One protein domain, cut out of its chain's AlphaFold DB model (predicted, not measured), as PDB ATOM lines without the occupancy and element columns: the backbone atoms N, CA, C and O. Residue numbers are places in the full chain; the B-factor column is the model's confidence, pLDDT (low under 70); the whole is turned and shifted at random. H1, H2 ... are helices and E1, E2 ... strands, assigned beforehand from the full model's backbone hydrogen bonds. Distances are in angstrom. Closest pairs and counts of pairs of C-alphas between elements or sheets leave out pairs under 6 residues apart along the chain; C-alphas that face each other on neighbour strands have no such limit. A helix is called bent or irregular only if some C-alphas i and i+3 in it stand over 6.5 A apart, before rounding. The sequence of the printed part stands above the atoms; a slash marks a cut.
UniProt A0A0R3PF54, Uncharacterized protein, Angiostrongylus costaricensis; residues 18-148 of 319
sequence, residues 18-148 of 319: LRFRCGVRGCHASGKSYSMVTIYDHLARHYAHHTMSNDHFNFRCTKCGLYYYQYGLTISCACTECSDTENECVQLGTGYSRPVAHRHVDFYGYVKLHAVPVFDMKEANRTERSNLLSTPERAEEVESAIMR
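This is residues 18 to 148 of the 319 residues of an uncharacterized protein of Angiostrongylus costaricensis (UniProt A0A0R3PF54). A two-stranded antiparallel ribbon, E1 and E4, and the helix H1 beside it make one part of the body, and H2 packs on H1 nearly at right angles with its residues 107 to 114. A small hairpin, E2 and E3, with a long loop between its strands lies away from that ribbon, and a tail, residues 123 to 148 with H3 and H4, sticks out from the body. The printed part has 131 residues with four named helices and four named strands in the order E1 H1 E2 E3 H2 E4 H3 H4, a mixed class of helices and strands. The whole is loose, with a radius of gyration of the C-alphas of 19.1 A, and elongated, spanning 61 by 38 by 25 A.

E1, residues 18 to 22, begins at C-alpha 18 (43.087, 2.006, 23.279); its partner E4, residues 115 to 121, is the longest strand, 18.3 A from first to last C-alpha. H1, residues 36 to 51, is 22.1 A long. H2, residues 98 to 114, is the longest helix, 24.6 A from C-alpha 98 at (67.931, -19.077, 20.233). E2 is residues 59 to 61 and E3 residues 89 to 91. H3 is residues 126 to 131; H4, residues 136 to 146, is 16.6 A long and ends at C-alpha 146 (25.941, -4.989, 58.651). H4 is irregular, but only just: C-alphas 137 and 140 are 6.8 A apart.

E1 and E4 are antiparallel at 133 degrees, with N 19 and O 118 2.8 A apart and N 116 and O 21 2.9 A apart, both within hydrogen-bond range. Residues 33 to 34 also pair antiparallel with residues 20 to 21 of E1. The closest C-alphas of E1 and H1 are those of Phe 20 and Ile 39, 6.5 A apart. H1 touches H2 with residues 40 to 47 alone, closest at the C-alphas of Leu 43 and Val 111, 6.5 A; at 71 degrees they are only just about perpendicular. The hairpin E2 and E3 is antiparallel at 152 degrees, with N 60 and O 90 2.9 A apart, within hydrogen-bond range; both strands are apart from E1 and E4. H3 and H4 touch no helix. Every O i to N i+4 pair is within hydrogen-bond range in H1, H2 and H3, but 4 of 7 in H4.

The C-alphas of Arg 98 and Arg 148 are the two farthest apart, 63.8 A. Residues 123 to 148 stand free; the body without them spans 37 by 36 by 23 A. The links E1 to H1 and E2 to E3 are long, and the printed part has no cut. Mean pLDDT of the printed part is 79.7, and residues 71 to 76, 80 to 87, 94 and 124 to 148 are under 70.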
ATOM      1  N   LEU A  18      42.825   3.299  23.889       94.44
ATOM      2  CA  LEU A  18      43.087   2.006  23.279       94.44
ATOM      3  C   LEU A  18      43.141   0.934  24.372       94.44
ATOM      4  O   LEU A  18      44.000   0.955  25.255       94.44
ATOM      5  N   ARG A  19      42.228  -0.023  24.277       95.81
ATOM      6  CA  ARG A  19      42.159  -1.228  25.098       95.81
ATOM      7  C   ARG A  19      42.203  -2.452  24.191       95.81
ATOM      8  O   ARG A  19      42.178  -2.348  22.966       95.81
ATOM      9  N   PHE A  20      42.254  -3.632  24.794       96.06
ATOM     10  CA  PHE A  20      42.291  -4.895  24.067       96.06
ATOM     11  C   PHE A  20      41.255  -5.867  24.615       96.06
ATOM     12  O   PHE A  20      41.044  -5.923  25.822       96.06
ATOM     13  N   ARG A  21      40.619  -6.653  23.748       96.94
ATOM     14  CA  ARG A  21      39.780  -7.799  24.124       96.94
ATOM     15  C   ARG A  21      40.481  -9.102  23.766       96.94
ATOM     16  O   ARG A  21      41.299  -9.148  22.848       96.94
ATOM     17  N   CYS A  22      40.130 -10.169  24.478       97.75
ATOM     18  CA  CYS A  22      40.608 -11.508  24.164       97.75
ATOM     19  C   CYS A  22      39.809 -12.110  22.997       97.75
ATOM     20  O   CYS A  22      38.607 -12.343  23.114       97.75
ATOM     21  N   GLY A  23      40.490 -12.378  21.885       97.38
ATOM     22  CA  GLY A  23      39.950 -13.010  20.679       97.38
ATOM     23  C   GLY A  23      40.089 -14.535  20.643       97.38
ATOM     24  O   GLY A  23      39.887 -15.142  19.590       97.38
ATOM     25  N   VAL A  24      40.478 -15.183  21.746       97.75
ATOM     26  CA  VAL A  24      40.529 -16.651  21.829       97.75
ATOM     27  C   VAL A  24      39.102 -17.200  21.904       97.75
ATOM     28  O   VAL A  24      38.302 -16.778  22.743       97.75
ATOM     29  N   ARG A  25      38.763 -18.154  21.027       96.69
ATOM     30  CA  ARG A  25      37.425 -18.767  20.997       96.69
ATOM     31  C   ARG A  25      37.111 -19.438  22.336       96.69
ATOM     32  O   ARG A  25      37.929 -20.185  22.860       96.69
ATOM     33  N   GLY A  26      35.920 -19.173  22.872       95.44
ATOM     34  CA  GLY A  26      35.476 -19.725  24.156       95.44
ATOM     35  C   GLY A  26      36.052 -19.025  25.392       95.44
ATOM     36  O   GLY A  26      35.812 -19.481  26.504       95.44
ATOM     37  N   CYS A  27      36.786 -17.916  25.244       96.44
ATOM     38  CA  CYS A  27      37.242 -17.157  26.403       96.44
ATOM     39  C   CYS A  27      36.053 -16.526  27.154       96.44
ATOM     40  O   CYS A  27      35.352 -15.655  26.626       96.44
ATOM     41  N   HIS A  28      35.873 -16.912  28.424       91.75
ATOM     42  CA  HIS A  28      34.849 -16.361  29.325       91.75
ATOM     43  C   HIS A  28      34.989 -14.852  29.575       91.75
ATOM     44  O   HIS A  28      34.049 -14.207  30.029       91.75
ATOM     45  N   ALA A  29      36.156 -14.277  29.285       90.94
ATOM     46  CA  ALA A  29      36.438 -12.861  29.477       90.94
ATOM     47  C   ALA A  29      36.489 -12.059  28.166       90.94
ATOM     48  O   ALA A  29      36.950 -10.921  28.159       90.94
ATOM     49  N   SER A  30      35.978 -12.613  27.064       86.75
ATOM     50  CA  SER A  30      35.906 -11.946  25.751       86.75
ATOM     51  C   SER A  30      35.139 -10.613  25.762       86.75
ATOM     52  O   SER A  30      35.434  -9.727  24.961       86.75
ATOM     53  N   GLY A  31      34.190 -10.432  26.688       89.69
ATOM     54  CA  GLY A  31      33.471  -9.168  26.887       89.69
ATOM     55  C   GLY A  31      34.234  -8.110  27.696       89.69
ATOM     56  O   GLY A  31      33.808  -6.958  27.727       89.69
ATOM     57  N   LYS A  32      35.342  -8.474  28.353       94.62
ATOM     58  CA  LYS A  32      36.159  -7.554  29.152       94.62
ATOM     59  C   LYS A  32      37.233  -6.914  28.284       94.62
ATOM     60  O   LYS A  32      37.781  -7.549  27.383       94.62
ATOM     61  N   SER A  33      37.547  -5.664  28.590       95.31
ATOM     62  CA  SER A  33      38.667  -4.962  27.990       95.31
ATOM     63  C   SER A  33      39.845  -4.871  28.956       95.31
ATOM     64  O   SER A  33      39.705  -4.844  30.180       95.31
ATOM     65  N   TYR A  34      41.035  -4.875  28.378       93.50
ATOM     66  CA  TYR A  34      42.314  -5.006  29.052       93.50
ATOM     67  C   TYR A  34      43.232  -3.864  28.623       93.50
ATOM     68  O   TYR A  34      43.107  -3.327  27.520       93.50
ATOM     69  N   SER A  35      44.177  -3.491  29.485       91.38
ATOM     70  CA  SER A  35      45.327  -2.704  29.045       91.38
ATOM     71  C   SER A  35      46.272  -3.603  28.243       91.38
ATOM     72  O   SER A  35      46.161  -4.831  28.291       91.38
ATOM     73  N   MET A  36      47.237  -3.008  27.541       89.88
ATOM     74  CA  MET A  36      48.271  -3.768  26.823       89.88
ATOM     75  C   MET A  36      48.995  -4.766  27.743       89.88
ATOM     76  O   MET A  36      49.325  -5.873  27.349       89.88
ATOM     77  N   VAL A  37      49.202  -4.415  29.005       87.12
ATOM     78  CA  VAL A  37      49.930  -5.259  29.960       87.12
ATOM     79  C   VAL A  37      49.086  -6.455  30.380       87.12
ATOM     80  O   VAL A  37      49.543  -7.596  30.365       87.12
ATOM     81  N   THR A  38      47.824  -6.202  30.733       89.00
ATOM     82  CA  THR A  38      46.948  -7.247  31.260       89.00
ATOM     83  C   THR A  38      46.468  -8.199  30.170       89.00
ATOM     84  O   THR A  38      46.257  -9.376  30.464       89.00
ATOM     85  N   ILE A  39      46.363  -7.749  28.910       92.94
ATOM     86  CA  ILE A  39      46.042  -8.655  27.800       92.94
ATOM     87  C   ILE A  39      47.187  -9.630  27.511       92.94
ATOM     88  O   ILE A  39      46.913 -10.789  27.214       92.94
ATOM     89  N   TYR A  40      48.452  -9.215  27.650       92.31
ATOM     90  CA  TYR A  40      49.595 -10.114  27.459       92.31
ATOM     91  C   TYR A  40      49.591 -11.245  28.479       92.31
ATOM     92  O   TYR A  40      49.694 -12.405  28.091       92.31
ATOM     93  N   ASP A  41      49.416 -10.929  29.763       89.62
ATOM     94  CA  ASP A  41      49.367 -11.954  30.809       89.62
ATOM     95  C   ASP A  41      48.160 -12.888  30.627       89.62
ATOM     96  O   ASP A  41      48.271 -14.112  30.723       89.62
ATOM     97  N   HIS A  42      47.004 -12.325  30.266       92.50
ATOM     98  CA  HIS A  42      45.808 -13.106  29.972       92.50
ATOM     99  C   HIS A  42      46.011 -14.062  28.781       92.50
ATOM    100  O   HIS A  42      45.692 -15.250  28.878       92.50
ATOM    101  N   LEU A  43      46.583 -13.578  27.675       95.06
ATOM    102  CA  LEU A  43      46.874 -14.396  26.495       95.06
ATOM    103  C   LEU A  43      48.015 -15.387  26.733       95.06
ATOM    104  O   LEU A  43      47.982 -16.470  26.158       95.06
ATOM    105  N   ALA A  44      48.975 -15.086  27.609       93.56
ATOM    106  CA  ALA A  44      50.024 -16.026  27.998       93.56
ATOM    107  C   ALA A  44      49.443 -17.276  28.667       93.56
ATOM    108  O   ALA A  44      49.915 -18.381  28.407       93.56
ATOM    109  N   ARG A  45      48.374 -17.142  29.463       93.75
ATOM    110  CA  ARG A  45      47.665 -18.296  30.047       93.75
ATOM    111  C   ARG A  45      46.931 -19.116  28.990       93.75
ATOM    112  O   ARG A  45      46.984 -20.343  29.024       93.75
ATOM    113  N   HIS A  46      46.290 -18.457  28.024       96.25
ATOM    114  CA  HIS A  46      45.675 -19.148  26.888       96.25
ATOM    115  C   HIS A  46      46.709 -19.889  26.039       96.25
ATOM    116  O   HIS A  46      46.494 -21.048  25.690       96.25
ATOM    117  N   TYR A  47      47.843 -19.250  25.760       96.19
ATOM    118  CA  TYR A  47      48.939 -19.858  25.022       96.19
ATOM    119  C   TYR A  47      49.502 -21.071  25.764       96.19
ATOM    120  O   TYR A  47      49.665 -22.123  25.157       96.19
ATOM    121  N   ALA A  48      49.676 -20.969  27.085       95.31
ATOM    122  CA  ALA A  48      50.140 -22.079  27.911       95.31
ATOM    123  C   ALA A  48      49.233 -23.308  27.815       95.31
ATOM    124  O   ALA A  48      49.709 -24.430  27.647       95.31
ATOM    125  N   HIS A  49      47.919 -23.081  27.877       95.75
ATOM    126  CA  HIS A  49      46.923 -24.132  27.704       95.75
ATOM    127  C   HIS A  49      46.932 -24.694  26.274       95.75
ATOM    128  O   HIS A  49      46.808 -25.898  26.078       95.75
ATOM    129  N   HIS A  50      47.101 -23.836  25.266       95.88
ATOM    130  CA  HIS A  50      47.164 -24.240  23.862       95.88
ATOM    131  C   HIS A  50      48.394 -25.110  23.555       95.88
ATOM    132  O   HIS A  50      48.281 -26.101  22.839       95.88
ATOM    133  N   THR A  51      49.564 -24.771  24.103       95.56
ATOM    134  CA  THR A  51      50.820 -25.500  23.862       95.56
ATOM    135  C   THR A  51      51.125 -26.568  24.909       95.56
ATOM    136  O   THR A  51      52.149 -27.238  24.796       95.56
ATOM    137  N   MET A  52      50.290 -26.703  25.946       95.75
ATOM    138  CA  MET A  52      50.542 -27.554  27.117       95.75
ATOM    139  C   MET A  52      51.928 -27.301  27.745       95.75
ATOM    140  O   MET A  52      52.622 -28.228  28.159       95.75
ATOM    141  N   SER A  53      52.363 -26.037  27.769       93.25
ATOM    142  CA  SER A  53      53.713 -25.647  28.194       93.25
ATOM    143  C   SER A  53      53.723 -24.274  28.859       93.25
ATOM    144  O   SER A  53      52.972 -23.389  28.469       93.25
ATOM    145  N   ASN A  54      54.605 -24.093  29.843       92.06
ATOM    146  CA  ASN A  54      54.824 -22.825  30.553       92.06
ATOM    147  C   ASN A  54      56.145 -22.147  30.142       92.06
ATOM    148  O   ASN A  54      56.620 -21.230  30.805       92.06
ATOM    149  N   ASP A  55      56.762 -22.619  29.063       89.69
ATOM    150  CA  ASP A  55      58.124 -22.255  28.671       89.69
ATOM    151  C   ASP A  55      58.293 -20.818  28.150       89.69
ATOM    152  O   ASP A  55      59.423 -20.347  28.007       89.69
ATOM    153  N   HIS A  56      57.197 -20.145  27.801       88.81
ATOM    154  CA  HIS A  56      57.185 -18.742  27.377       88.81
ATOM    155  C   HIS A  56      57.145 -17.773  28.559       88.81
ATOM    156  O   HIS A  56      57.428 -16.596  28.361       88.81
ATOM    157  N   PHE A  57      56.791 -18.227  29.764       89.44
ATOM    158  CA  PHE A  57      56.774 -17.370  30.946       89.44
ATOM    159  C   PHE A  57      58.194 -17.051  31.422       89.44
ATOM    160  O   PHE A  57      59.060 -17.923  31.469       89.44
ATOM    161  N   ASN A  58      58.401 -15.802  31.841       87.81
ATOM    162  CA  ASN A  58      59.712 -15.296  32.260       87.81
ATOM    163  C   ASN A  58      59.858 -15.193  33.776       87.81
ATOM    164  O   ASN A  58      60.967 -15.004  34.263       87.81
ATOM    165  N   PHE A  59      58.764 -15.292  34.529       87.56
ATOM    166  CA  PHE A  59      58.778 -15.168  35.982       87.56
ATOM    167  C   PHE A  59      57.819 -16.164  36.621       87.56
ATOM    168  O   PHE A  59      56.792 -16.525  36.042       87.56
ATOM    169  N   ARG A  60      58.148 -16.575  37.845       89.62
ATOM    170  CA  ARG A  60      57.281 -17.362  38.717       89.62
ATOM    171  C   ARG A  60      57.308 -16.773  40.118       89.62
ATOM    172  O   ARG A  60      58.383 -16.574  40.678       89.62
ATOM    173  N   CYS A  61      56.140 -16.545  40.701       87.44
ATOM    174  CA  CYS A  61      56.061 -16.226  42.120       87.44
ATOM    175  C   CYS A  61      56.361 -17.484  42.946       87.44
ATOM    176  O   CYS A  61      55.746 -18.529  42.732       87.44
ATOM    177  N   THR A  62      57.290 -17.399  43.895       87.38
ATOM    178  CA  THR A  62      57.623 -18.507  44.812       87.38
ATOM    179  C   THR A  62      56.481 -18.830  45.771       87.38
ATOM    180  O   THR A  62      56.296 -19.997  46.105       87.38
ATOM    181  N   LYS A  63      55.695 -17.821  46.172       86.19
ATOM    182  CA  LYS A  63      54.627 -17.958  47.167       86.19
ATOM    183  C   LYS A  63      53.404 -18.688  46.629       86.19
ATOM    184  O   LYS A  63      53.008 -19.714  47.166       86.19
ATOM    185  N   CYS A  64      52.798 -18.166  45.563       87.44
ATOM    186  CA  CYS A  64      51.577 -18.743  44.989       87.44
ATOM    187  C   CYS A  64      51.846 -19.671  43.795       87.44
ATOM    188  O   CYS A  64      50.934 -20.333  43.307       87.44
ATOM    189  N   GLY A  65      53.080 -19.705  43.282       88.50
ATOM    190  CA  GLY A  65      53.447 -20.527  42.132       88.50
ATOM    191  C   GLY A  65      52.944 -20.019  40.779       88.50
ATOM    192  O   GLY A  65      53.186 -20.706  39.785       88.50
ATOM    193  N   LEU A  66      52.272 -18.862  40.714       87.12
ATOM    194  CA  LEU A  66      51.771 -18.289  39.463       87.12
ATOM    195  C   LEU A  66      52.920 -17.888  38.534       87.12
ATOM    196  O   LEU A  66      53.957 -17.388  38.977       87.12
ATOM    197  N   TYR A  67      52.700 -18.114  37.242       88.19
ATOM    198  CA  TYR A  67      53.620 -17.774  36.164       88.19
ATOM    199  C   TYR A  67      53.195 -16.464  35.501       88.19
ATOM    200  O   TYR A  67      51.999 -16.244  35.300       88.19
ATOM    201  N   TYR A  68      54.172 -15.633  35.135       85.31
ATOM    202  CA  TYR A  68      53.937 -14.315  34.545       85.31
ATOM    203  C   TYR A  68      54.786 -14.099  33.297       85.31
ATOM    204  O   TYR A  68      55.961 -14.485  33.226       85.31
ATOM    205  N   TYR A  69      54.176 -13.464  32.298       82.62
ATOM    206  CA  TYR A  69      54.868 -12.996  31.104       82.62
ATOM    207  C   TYR A  69      55.090 -11.491  31.239       82.62
ATOM    208  O   TYR A  69      54.162 -10.710  31.041       82.62
ATOM    209  N   GLN A  70      56.303 -11.071  31.606       75.75
ATOM    210  CA  GLN A  70      56.578  -9.666  31.912       75.75
ATOM    211  C   GLN A  70      57.770  -9.127  31.116       75.75
ATOM    212  O   GLN A  70      58.861  -9.695  31.138       75.75
ATOM    213  N   TYR A  71      57.531  -8.008  30.429       63.56
ATOM    214  CA  TYR A  71      58.521  -7.154  29.769       63.56
ATOM    215  C   TYR A  71      58.434  -5.751  30.407       63.56
ATOM    216  O   TYR A  71      57.842  -4.840  29.839       63.56
ATOM    217  N   GLY A  72      58.970  -5.586  31.624       55.03
ATOM    218  CA  GLY A  72      59.286  -4.253  32.166       55.03
ATOM    219  C   GLY A  72      58.195  -3.475  32.921       55.03
ATOM    220  O   GLY A  72      58.285  -2.254  32.976       55.03
ATOM    221  N   LEU A  73      57.197  -4.121  33.536       51.31
ATOM    222  CA  LEU A  73      56.307  -3.457  34.511       51.31
ATOM    223  C   LEU A  73      56.336  -4.178  35.863       51.31
ATOM    224  O   LEU A  73      56.998  -5.201  35.975       51.31
ATOM    225  N   THR A  74      55.740  -3.589  36.898       51.09
ATOM    226  CA  THR A  74      56.026  -3.844  38.323       51.09
ATOM    227  C   THR A  74      55.995  -5.320  38.737       51.09
ATOM    228  O   THR A  74      55.064  -6.067  38.433       51.09
ATOM    229  N   ILE A  75      57.060  -5.711  39.440       58.56
ATOM    230  CA  ILE A  75      57.419  -7.065  39.878       58.56
ATOM    231  C   ILE A  75      56.669  -7.382  41.178       58.56
ATOM    232  O   ILE A  75      57.288  -7.525  42.223       58.56
ATOM    233  N   SER A  76      55.340  -7.428  41.171       66.25
ATOM    234  CA  SER A  76      54.599  -7.912  42.341       66.25
ATOM    235  C   SER A  76      53.501  -8.873  41.922       66.25
ATOM    236  O   SER A  76      52.678  -8.608  41.046       66.25
ATOM    237  N   CYS A  77      53.512 -10.044  42.552       76.44
ATOM    238  CA  CYS A  77      52.348 -10.908  42.562       76.44
ATOM    239  C   CYS A  77      51.277 -10.214  43.411       76.44
ATOM    240  O   CYS A  77      51.596  -9.694  44.473       76.44
ATOM    241  N   ALA A  78      49.997 -10.298  43.049       75.94
ATOM    242  CA  ALA A  78      48.928  -9.831  43.946       75.94
ATOM    243  C   ALA A  78      48.996 -10.496  45.344       75.94
ATOM    244  O   ALA A  78      48.571  -9.933  46.341       75.94
ATOM    245  N   CYS A  79      49.585 -11.691  45.427       77.12
ATOM    246  CA  CYS A  79      49.848 -12.394  46.677       77.12
ATOM    247  C   CYS A  79      50.973 -11.787  47.531       77.12
ATOM    248  O   CYS A  79      51.007 -12.049  48.730       77.12
ATOM    249  N   THR A  80      51.903 -11.023  46.942       68.56
ATOM    250  CA  THR A  80      52.954 -10.323  47.693       68.56
ATOM    251  C   THR A  80      52.471  -8.980  48.226       68.56
ATOM    252  O   THR A  80      52.980  -8.550  49.249       68.56
ATOM    253  N   GLU A  81      51.431  -8.370  47.649       63.31
ATOM    254  CA  GLU A  81      50.811  -7.153  48.211       63.31
ATOM    255  C   GLU A  81      50.176  -7.387  49.593       63.31
ATOM    256  O   GLU A  81      50.051  -6.455  50.379       63.31
ATOM    257  N   CYS A  82      49.813  -8.631  49.926       61.69
ATOM    258  CA  CYS A  82      49.243  -8.987  51.229       61.69
ATOM    259  C   CYS A  82      50.288  -9.303  52.310       61.69
ATOM    260  O   CYS A  82      49.921  -9.571  53.451       61.69
ATOM    261  N   SER A  83      51.574  -9.350  51.966       61.84
ATOM    262  CA  SER A  83      52.630  -9.736  52.898       61.84
ATOM    263  C   SER A  83      53.802  -8.782  52.744       61.84
ATOM    264  O   SER A  83      54.397  -8.771  51.674       61.84
ATOM    265  N   ASP A  84      54.188  -8.068  53.802       66.50
ATOM    266  CA  ASP A  84      55.304  -7.093  53.842       66.50
ATOM    267  C   ASP A  84      56.702  -7.667  53.507       66.50
ATOM    268  O   ASP A  84      57.739  -7.063  53.763       66.50
ATOM    269  N   THR A  85      56.766  -8.871  52.954       63.31
ATOM    270  CA  THR A  85      57.980  -9.511  52.461       63.31
ATOM    271  C   THR A  85      58.300  -9.018  51.052       63.31
ATOM    272  O   THR A  85      57.435  -9.037  50.172       63.31
ATOM    273  N   GLU A  86      59.558  -8.661  50.822       63.97
ATOM    274  CA  GLU A  86      60.083  -8.262  49.517       63.97
ATOM    275  C   GLU A  86      59.712  -9.269  48.409       63.97
ATOM    276  O   GLU A  86      59.651 -10.478  48.626       63.97
ATOM    277  N   ASN A  87      59.407  -8.758  47.212       61.38
ATOM    278  CA  ASN A  87      58.821  -9.520  46.108       61.38
ATOM    279  C   ASN A  87      59.649 -10.753  45.708       61.38
ATOM    280  O   ASN A  87      60.636 -10.659  44.982       61.38
ATOM    281  N   GLU A  88      59.172 -11.938  46.079       75.31
ATOM    282  CA  GLU A  88      59.793 -13.216  45.722       75.31
ATOM    283  C   GLU A  88      59.358 -13.714  44.321       75.31
ATOM    284  O   GLU A  88      58.867 -14.831  44.133       75.31
ATOM    285  N   CYS A  89      59.471 -12.869  43.296       82.81
ATOM    286  CA  CYS A  89      59.318 -13.325  41.913       82.81
ATOM    287  C   CYS A  89      60.677 -13.780  41.381       82.81
ATOM    288  O   CYS A  89      61.610 -12.991  41.266       82.81
ATOM    289  N   VAL A  90      60.788 -15.062  41.031       86.88
ATOM    290  CA  VAL A  90      62.016 -15.634  40.471       86.88
ATOM    291  C   VAL A  90      61.937 -15.597  38.953       86.88
ATOM    292  O   VAL A  90      60.965 -16.070  38.360       86.88
ATOM    293  N   GLN A  91      62.976 -15.054  38.323       87.06
ATOM    294  CA  GLN A  91      63.120 -15.080  36.874       87.06
ATOM    295  C   GLN A  91      63.347 -16.519  36.383       87.06
ATOM    296  O   GLN A  91      64.241 -17.230  36.847       87.06
ATOM    297  N   LEU A  92      62.533 -16.946  35.424       84.56
ATOM    298  CA  LEU A  92      62.622 -18.233  34.754       84.56
ATOM    299  C   LEU A  92      63.552 -18.107  33.551       84.56
ATOM    300  O   LEU A  92      63.218 -17.475  32.555       84.56
ATOM    301  N   GLY A  93      64.722 -18.737  33.645       75.12
ATOM    302  CA  GLY A  93      65.712 -18.724  32.573       75.12
ATOM    303  C   GLY A  93      66.480 -17.406  32.518       75.12
ATOM    304  O   GLY A  93      65.990 -16.377  32.073       75.12
ATOM    305  N   THR A  94      67.740 -17.447  32.931       67.56
ATOM    306  CA  THR A  94      68.632 -16.279  32.954       67.56
ATOM    307  C   THR A  94      69.374 -16.060  31.629       67.56
ATOM    308  O   THR A  94      70.318 -15.278  31.570       67.56
ATOM    309  N   GLY A  95      68.983 -16.753  30.552       73.06
ATOM    310  CA  GLY A  95      69.746 -16.800  29.304       73.06
ATOM    311  C   GLY A  95      68.911 -16.532  28.058       73.06
ATOM    312  O   GLY A  95      67.930 -17.227  27.787       73.06
ATOM    313  N   TYR A  96      69.368 -15.582  27.241       79.44
ATOM    314  CA  TYR A  96      68.853 -15.378  25.892       79.44
ATOM    315  C   TYR A  96      69.444 -16.444  24.960       79.44
ATOM    316  O   TYR A  96      70.538 -16.301  24.421       79.44
ATOM    317  N   SER A  97      68.742 -17.568  24.817       87.44
ATOM    318  CA  SER A  97      69.106 -18.620  23.863       87.44
ATOM    319  C   SER A  97      68.220 -18.545  22.621       87.44
ATOM    320  O   SER A  97      67.076 -18.101  22.685       87.44
ATOM    321  N   ARG A  98      68.719 -19.022  21.475       88.81
ATOM    322  CA  ARG A  98      67.931 -19.077  20.233       88.81
ATOM    323  C   ARG A  98      66.585 -19.810  20.408       88.81
ATOM    324  O   ARG A  98      65.584 -19.277  19.940       88.81
ATOM    325  N   PRO A  99      66.502 -20.961  21.109       89.81
ATOM    326  CA  PRO A  99      65.215 -21.595  21.405       89.81
ATOM    327  C   PRO A  99      64.271 -20.713  22.230       89.81
ATOM    328  O   PRO A  99      63.082 -20.662  21.939       89.81
ATOM    329  N   VAL A 100      64.791 -19.985  23.226       87.19
ATOM    330  CA  VAL A 100      63.994 -19.034  24.021       87.19
ATOM    331  C   VAL A 100      63.432 -17.933  23.119       87.19
ATOM    332  O   VAL A 100      62.231 -17.683  23.151       87.19
ATOM    333  N   ALA A 101      64.261 -17.344  22.253       87.75
ATOM    334  CA  ALA A 101      63.826 -16.318  21.308       87.75
ATOM    335  C   ALA A 101      62.713 -16.816  20.369       87.75
ATOM    336  O   ALA A 101      61.715 -16.120  20.197       87.75
ATOM    337  N   HIS A 102      62.834 -18.032  19.824       90.69
ATOM    338  CA  HIS A 102      61.777 -18.634  19.003       90.69
ATOM    339  C   HIS A 102      60.455 -18.763  19.772       90.69
ATOM    340  O   HIS A 102      59.427 -18.323  19.268       90.69
ATOM    341  N   ARG A 103      60.483 -19.245  21.023       90.00
ATOM    342  CA  ARG A 103      59.269 -19.346  21.856       90.00
ATOM    343  C   ARG A 103      58.606 -17.991  22.102       90.00
ATOM    344  O   ARG A 103      57.380 -17.905  22.085       90.00
ATOM    345  N   HIS A 104      59.394 -16.932  22.300       88.56
ATOM    346  CA  HIS A 104      58.852 -15.577  22.406       88.56
ATOM    347  C   HIS A 104      58.216 -15.120  21.098       88.56
ATOM    348  O   HIS A 104      57.108 -14.599  21.132       88.56
ATOM    349  N   VAL A 105      58.880 -15.324  19.957       92.12
ATOM    350  CA  VAL A 105      58.342 -14.958  18.637       92.12
ATOM    351  C   VAL A 105      57.015 -15.669  18.368       92.12
ATOM    352  O   VAL A 105      56.057 -15.013  17.959       92.12
ATOM    353  N   ASP A 106      56.926 -16.964  18.668       94.06
ATOM    354  CA  ASP A 106      55.692 -17.739  18.507       94.06
ATOM    355  C   ASP A 106      54.573 -17.190  19.405       94.06
ATOM    356  O   ASP A 106      53.449 -16.963  18.947       94.06
ATOM    357  N   PHE A 107      54.895 -16.875  20.665       94.12
ATOM    358  CA  PHE A 107      53.950 -16.234  21.576       94.12
ATOM    359  C   PHE A 107      53.517 -14.841  21.088       94.12
ATOM    360  O   PHE A 107      52.330 -14.525  21.118       94.12
ATOM    361  N   TYR A 108      54.429 -14.011  20.576       93.31
ATOM    362  CA  TYR A 108      54.077 -12.712  19.990       93.31
ATOM    363  C   TYR A 108      53.166 -12.867  18.769       93.31
ATOM    364  O   TYR A 108      52.229 -12.083  18.607       93.31
ATOM    365  N   GLY A 109      53.392 -13.888  17.940       95.69
ATOM    366  CA  GLY A 109      52.484 -14.254  16.855       95.69
ATOM    367  C   GLY A 109      51.080 -14.576  17.371       95.69
ATOM    368  O   GLY A 109      50.093 -14.067  16.838       95.69
ATOM    369  N   TYR A 110      50.991 -15.341  18.462       96.56
ATOM    370  CA  TYR A 110      49.727 -15.652  19.133       96.56
ATOM    371  C   TYR A 110      49.032 -14.399  19.686       96.56
ATOM    372  O   TYR A 110      47.833 -14.210  19.478       96.56
ATOM    373  N   VAL A 111      49.779 -13.501  20.338       95.44
ATOM    374  CA  VAL A 111      49.246 -12.227  20.838       95.44
ATOM    375  C   VAL A 111      48.714 -11.372  19.693       95.44
ATOM    376  O   VAL A 111      47.591 -10.888  19.780       95.44
ATOM    377  N   LYS A 112      49.460 -11.236  18.591       95.69
ATOM    378  CA  LYS A 112      49.023 -10.469  17.415       95.69
ATOM    379  C   LYS A 112      47.712 -11.001  16.826       95.69
ATOM    380  O   LYS A 112      46.905 -10.217  16.338       95.69
ATOM    381  N   LEU A 113      47.497 -12.317  16.872       97.31
ATOM    382  CA  LEU A 113      46.285 -12.952  16.357       97.31
ATOM    383  C   LEU A 113      45.070 -12.767  17.281       97.31
ATOM    384  O   LEU A 113      43.943 -12.686  16.796       97.31
ATOM    385  N   HIS A 114      45.286 -12.719  18.598       97.75
ATOM    386  CA  HIS A 114      44.205 -12.796  19.585       97.75
ATOM    387  C   HIS A 114      44.003 -11.542  20.444       97.75
ATOM    388  O   HIS A 114      42.992 -11.458  21.138       97.75
ATOM    389  N   ALA A 115      44.903 -10.562  20.414       96.75
ATOM    390  CA  ALA A 115      44.691  -9.265  21.050       96.75
ATOM    391  C   ALA A 115      43.885  -8.366  20.106       96.75
ATOM    392  O   ALA A 115      44.425  -7.768  19.177       96.75
ATOM    393  N   VAL A 116      42.576  -8.275  20.341       96.75
ATOM    394  CA  VAL A 116      41.680  -7.480  19.496       96.75
ATOM    395  C   VAL A 116      41.656  -6.040  20.013       96.75
ATOM    396  O   VAL A 116      41.155  -5.825  21.119       96.75
ATOM    397  N   PRO A 117      42.178  -5.053  19.266       96.12
ATOM    398  CA  PRO A 117      42.147  -3.652  19.678       96.12
ATOM    399  C   PRO A 117      40.697  -3.154  19.754       96.12
ATOM    400  O   PRO A 117      39.890  -3.412  18.860       96.12
ATOM    401  N   VAL A 118      40.363  -2.414  20.805       96.06
ATOM    402  CA  VAL A 118      39.072  -1.735  20.954       96.06
ATOM    403  C   VAL A 118      39.285  -0.335  21.516       96.06
ATOM    404  O   VAL A 118      40.191  -0.110  22.315       96.06
ATOM    405  N   PHE A 119      38.454   0.617  21.097       95.31
ATOM    406  CA  PHE A 119      38.450   1.961  21.667       95.31
ATOM    407  C   PHE A 119      37.345   2.063  22.707       95.31
ATOM    408  O   PHE A 119      36.168   2.161  22.346       95.31
ATOM    409  N   ASP A 120      37.732   2.071  23.977       92.88
ATOM    410  CA  ASP A 120      36.797   2.268  25.079       92.88
ATOM    411  C   ASP A 120      36.722   3.742  25.459       92.88
ATOM    412  O   ASP A 120      37.651   4.513  25.220       92.88
ATOM    413  N   MET A 121      35.593   4.149  26.037       92.44
ATOM    414  CA  MET A 121      35.467   5.483  26.616       92.44
ATOM    415  C   MET A 121      36.434   5.582  27.790       92.44
ATOM    416  O   MET A 121      36.397   4.745  28.692       92.44
ATOM    417  N   LYS A 122      37.286   6.607  27.785       87.38
ATOM    418  CA  LYS A 122      38.171   6.895  28.908       87.38
ATOM    419  C   LYS A 122      37.273   7.160  30.113       87.38
ATOM    420  O   LYS A 122      36.498   8.115  30.086       87.38
ATOM    421  N   GLU A 123      37.311   6.295  31.128       78.31
ATOM    422  CA  GLU A 123      36.531   6.472  32.359       78.31
ATOM    423  C   GLU A 123      36.946   7.799  33.007       78.31
ATOM    424  O   GLU A 123      37.926   7.864  33.745       78.31
ATOM    425  N   ALA A 124      36.216   8.877  32.709       61.47
ATOM    426  CA  ALA A 124      36.584  10.227  33.123       61.47
ATOM    427  C   ALA A 124      36.601  10.407  34.655       61.47
ATOM    428  O   ALA A 124      37.207  11.355  35.134       61.47
ATOM    429  N   ASN A 125      36.012   9.479  35.423       52.44
ATOM    430  CA  ASN A 125      35.693   9.675  36.842       52.44
ATOM    431  C   ASN A 125      36.092   8.508  37.768       52.44
ATOM    432  O   ASN A 125      35.545   8.382  38.864       52.44
ATOM    433  N   ARG A 126      37.021   7.614  37.387       53.75
ATOM    434  CA  ARG A 126      37.347   6.474  38.275       53.75
ATOM    435  C   ARG A 126      38.013   6.891  39.596       53.75
ATOM    436  O   ARG A 126      37.881   6.173  40.584       53.75
ATOM    437  N   THR A 127      38.635   8.069  39.634       49.81
ATOM    438  CA  THR A 127      39.246   8.658  40.835       49.81
ATOM    439  C   THR A 127      38.224   8.948  41.942       49.81
ATOM    440  O   THR A 127      38.549   8.827  43.118       49.81
ATOM    441  N   GLU A 128      36.967   9.267  41.613       48.81
ATOM    442  CA  GLU A 128      35.957   9.572  42.641       48.81
ATOM    443  C   GLU A 128      35.422   8.310  43.324       48.81
ATOM    444  O   GLU A 128      35.140   8.320  44.518       48.81
ATOM    445  N   ARG A 129      35.346   7.184  42.605       47.47
ATOM    446  CA  ARG A 129      34.814   5.935  43.169       47.47
ATOM    447  C   ARG A 129      35.847   5.155  43.987       47.47
ATOM    448  O   ARG A 129      35.452   4.437  44.899       47.47
ATOM    449  N   SER A 130      37.143   5.310  43.700       50.25
ATOM    450  CA  SER A 130      38.216   4.756  44.540       50.25
ATOM    451  C   SER A 130      38.446   5.569  45.816       50.25
ATOM    452  O   SER A 130      38.773   4.984  46.840       50.25
ATOM    453  N   ASN A 131      38.211   6.887  45.790       44.34
ATOM    454  CA  ASN A 131      38.391   7.752  46.963       44.34
ATOM    455  C   ASN A 131      37.253   7.652  47.997       44.34
ATOM    456  O   ASN A 131      37.450   8.032  49.146       44.34
ATOM    457  N   LEU A 132      36.083   7.112  47.635       47.00
ATOM    458  CA  LEU A 132      34.966   6.918  48.576       47.00
ATOM    459  C   LEU A 132      35.155   5.735  49.543       47.00
ATOM    460  O   LEU A 132      34.405   5.621  50.507       47.00
ATOM    461  N   LEU A 133      36.146   4.872  49.307       43.72
ATOM    462  CA  LEU A 133      36.498   3.751  50.191       43.72
ATOM    463  C   LEU A 133      37.760   4.026  51.025       43.72
ATOM    464  O   LEU A 133      38.218   3.145  51.745       43.72
ATOM    465  N   SER A 134      38.337   5.227  50.930       43.34
ATOM    466  CA  SER A 134      39.611   5.574  51.580       43.34
ATOM    467  C   SER A 134      39.483   6.587  52.720       43.34
ATOM    468  O   SER A 134      40.501   6.977  53.285       43.34
ATOM    469  N   THR A 135      38.273   7.018  53.088       42.03
ATOM    470  CA  THR A 135      38.052   7.795  54.319       42.03
ATOM    471  C   THR A 135      37.754   6.842  55.484       42.03
ATOM    472  O   THR A 135      36.687   6.223  55.471       42.03
ATOM    473  N   PRO A 136      38.644   6.723  56.492       53.78
ATOM    474  CA  PRO A 136      38.490   5.790  57.617       53.78
ATOM    475  C   PRO A 136      37.222   6.025  58.449       53.78
ATOM    476  O   PRO A 136      36.694   5.102  59.054       53.78
ATOM    477  N   GLU A 137      36.700   7.252  58.440       52.44
ATOM    478  CA  GLU A 137      35.609   7.692  59.316       52.44
ATOM    479  C   GLU A 137      34.234   7.090  58.980       52.44
ATOM    480  O   GLU A 137      33.316   7.184  59.785       52.44
ATOM    481  N   ARG A 138      34.068   6.453  57.810       50.53
ATOM    482  CA  ARG A 138      32.777   5.875  57.391       50.53
ATOM    483  C   ARG A 138      32.716   4.347  57.456       50.53
ATOM    484  O   ARG A 138      31.651   3.777  57.233       50.53
ATOM    485  N   ALA A 139      33.833   3.680  57.747       49.78
ATOM    486  CA  ALA A 139      33.875   2.222  57.853       49.78
ATOM    487  C   ALA A 139      33.159   1.716  59.121       49.78
ATOM    488  O   ALA A 139      32.431   0.727  59.047       49.78
ATOM    489  N   GLU A 140      33.252   2.444  60.241       56.06
ATOM    490  CA  GLU A 140      32.591   2.060  61.501       56.06
ATOM    491  C   GLU A 140      31.054   2.114  61.415       56.06
ATOM    492  O   GLU A 140      30.361   1.274  61.995       56.06
ATOM    493  N   GLU A 141      30.497   3.051  60.642       54.34
ATOM    494  CA  GLU A 141      29.041   3.194  60.475       54.34
ATOM    495  C   GLU A 141      28.447   2.086  59.580       54.34
ATOM    496  O   GLU A 141      27.293   1.688  59.738       54.34
ATOM    497  N   VAL A 142      29.250   1.531  58.664       55.12
ATOM    498  CA  VAL A 142      28.835   0.431  57.779       55.12
ATOM    499  C   VAL A 142      28.980  -0.925  58.475       55.12
ATOM    500  O   VAL A 142      28.090  -1.764  58.343       55.12
ATOM    501  N   GLU A 143      30.024  -1.142  59.279       52.53
ATOM    502  CA  GLU A 143      30.159  -2.377  60.068       52.53
ATOM    503  C   GLU A 143      29.064  -2.505  61.138       52.53
ATOM    504  O   GLU A 143      28.488  -3.583  61.311       52.53
ATOM    505  N   SER A 144      28.671  -1.399  61.778       53.94
ATOM    506  CA  SER A 144      27.557  -1.398  62.739       53.94
ATOM    507  C   SER A 144      26.167  -1.517  62.087       53.94
ATOM    508  O   SER A 144      25.211  -1.925  62.752       53.94
ATOM    509  N   ALA A 145      26.045  -1.252  60.781       54.41
ATOM    510  CA  ALA A 145      24.834  -1.522  60.001       54.41
ATOM    511  C   ALA A 145      24.761  -2.970  59.478       54.41
ATOM    512  O   ALA A 145      23.673  -3.536  59.420       54.41
ATOM    513  N   ILE A 146      25.894  -3.596  59.140       57.91
ATOM    514  CA  ILE A 146      25.941  -4.989  58.651       57.91
ATOM    515  C   ILE A 146      25.697  -5.994  59.786       57.91
ATOM    516  O   ILE A 146      25.092  -7.041  59.566       57.91
ATOM    517  N   MET A 147      26.098  -5.659  61.015       52.19
ATOM    518  CA  MET A 147      25.854  -6.492  62.201       52.19
ATOM    519  C   MET A 147      24.414  -6.395  62.737       52.19
ATOM    520  O   MET A 147      24.039  -7.151  63.632       52.19
ATOM    521  N   ARG A 148      23.575  -5.494  62.203       57.12
ATOM    522  CA  ARG A 148      22.156  -5.390  62.569       57.12
ATOM    523  C   ARG A 148      21.296  -6.099  61.530       57.12
ATOM    524  O   ARG A 148      21.148  -5.645  60.399       57.12
TER     525      ARG A 148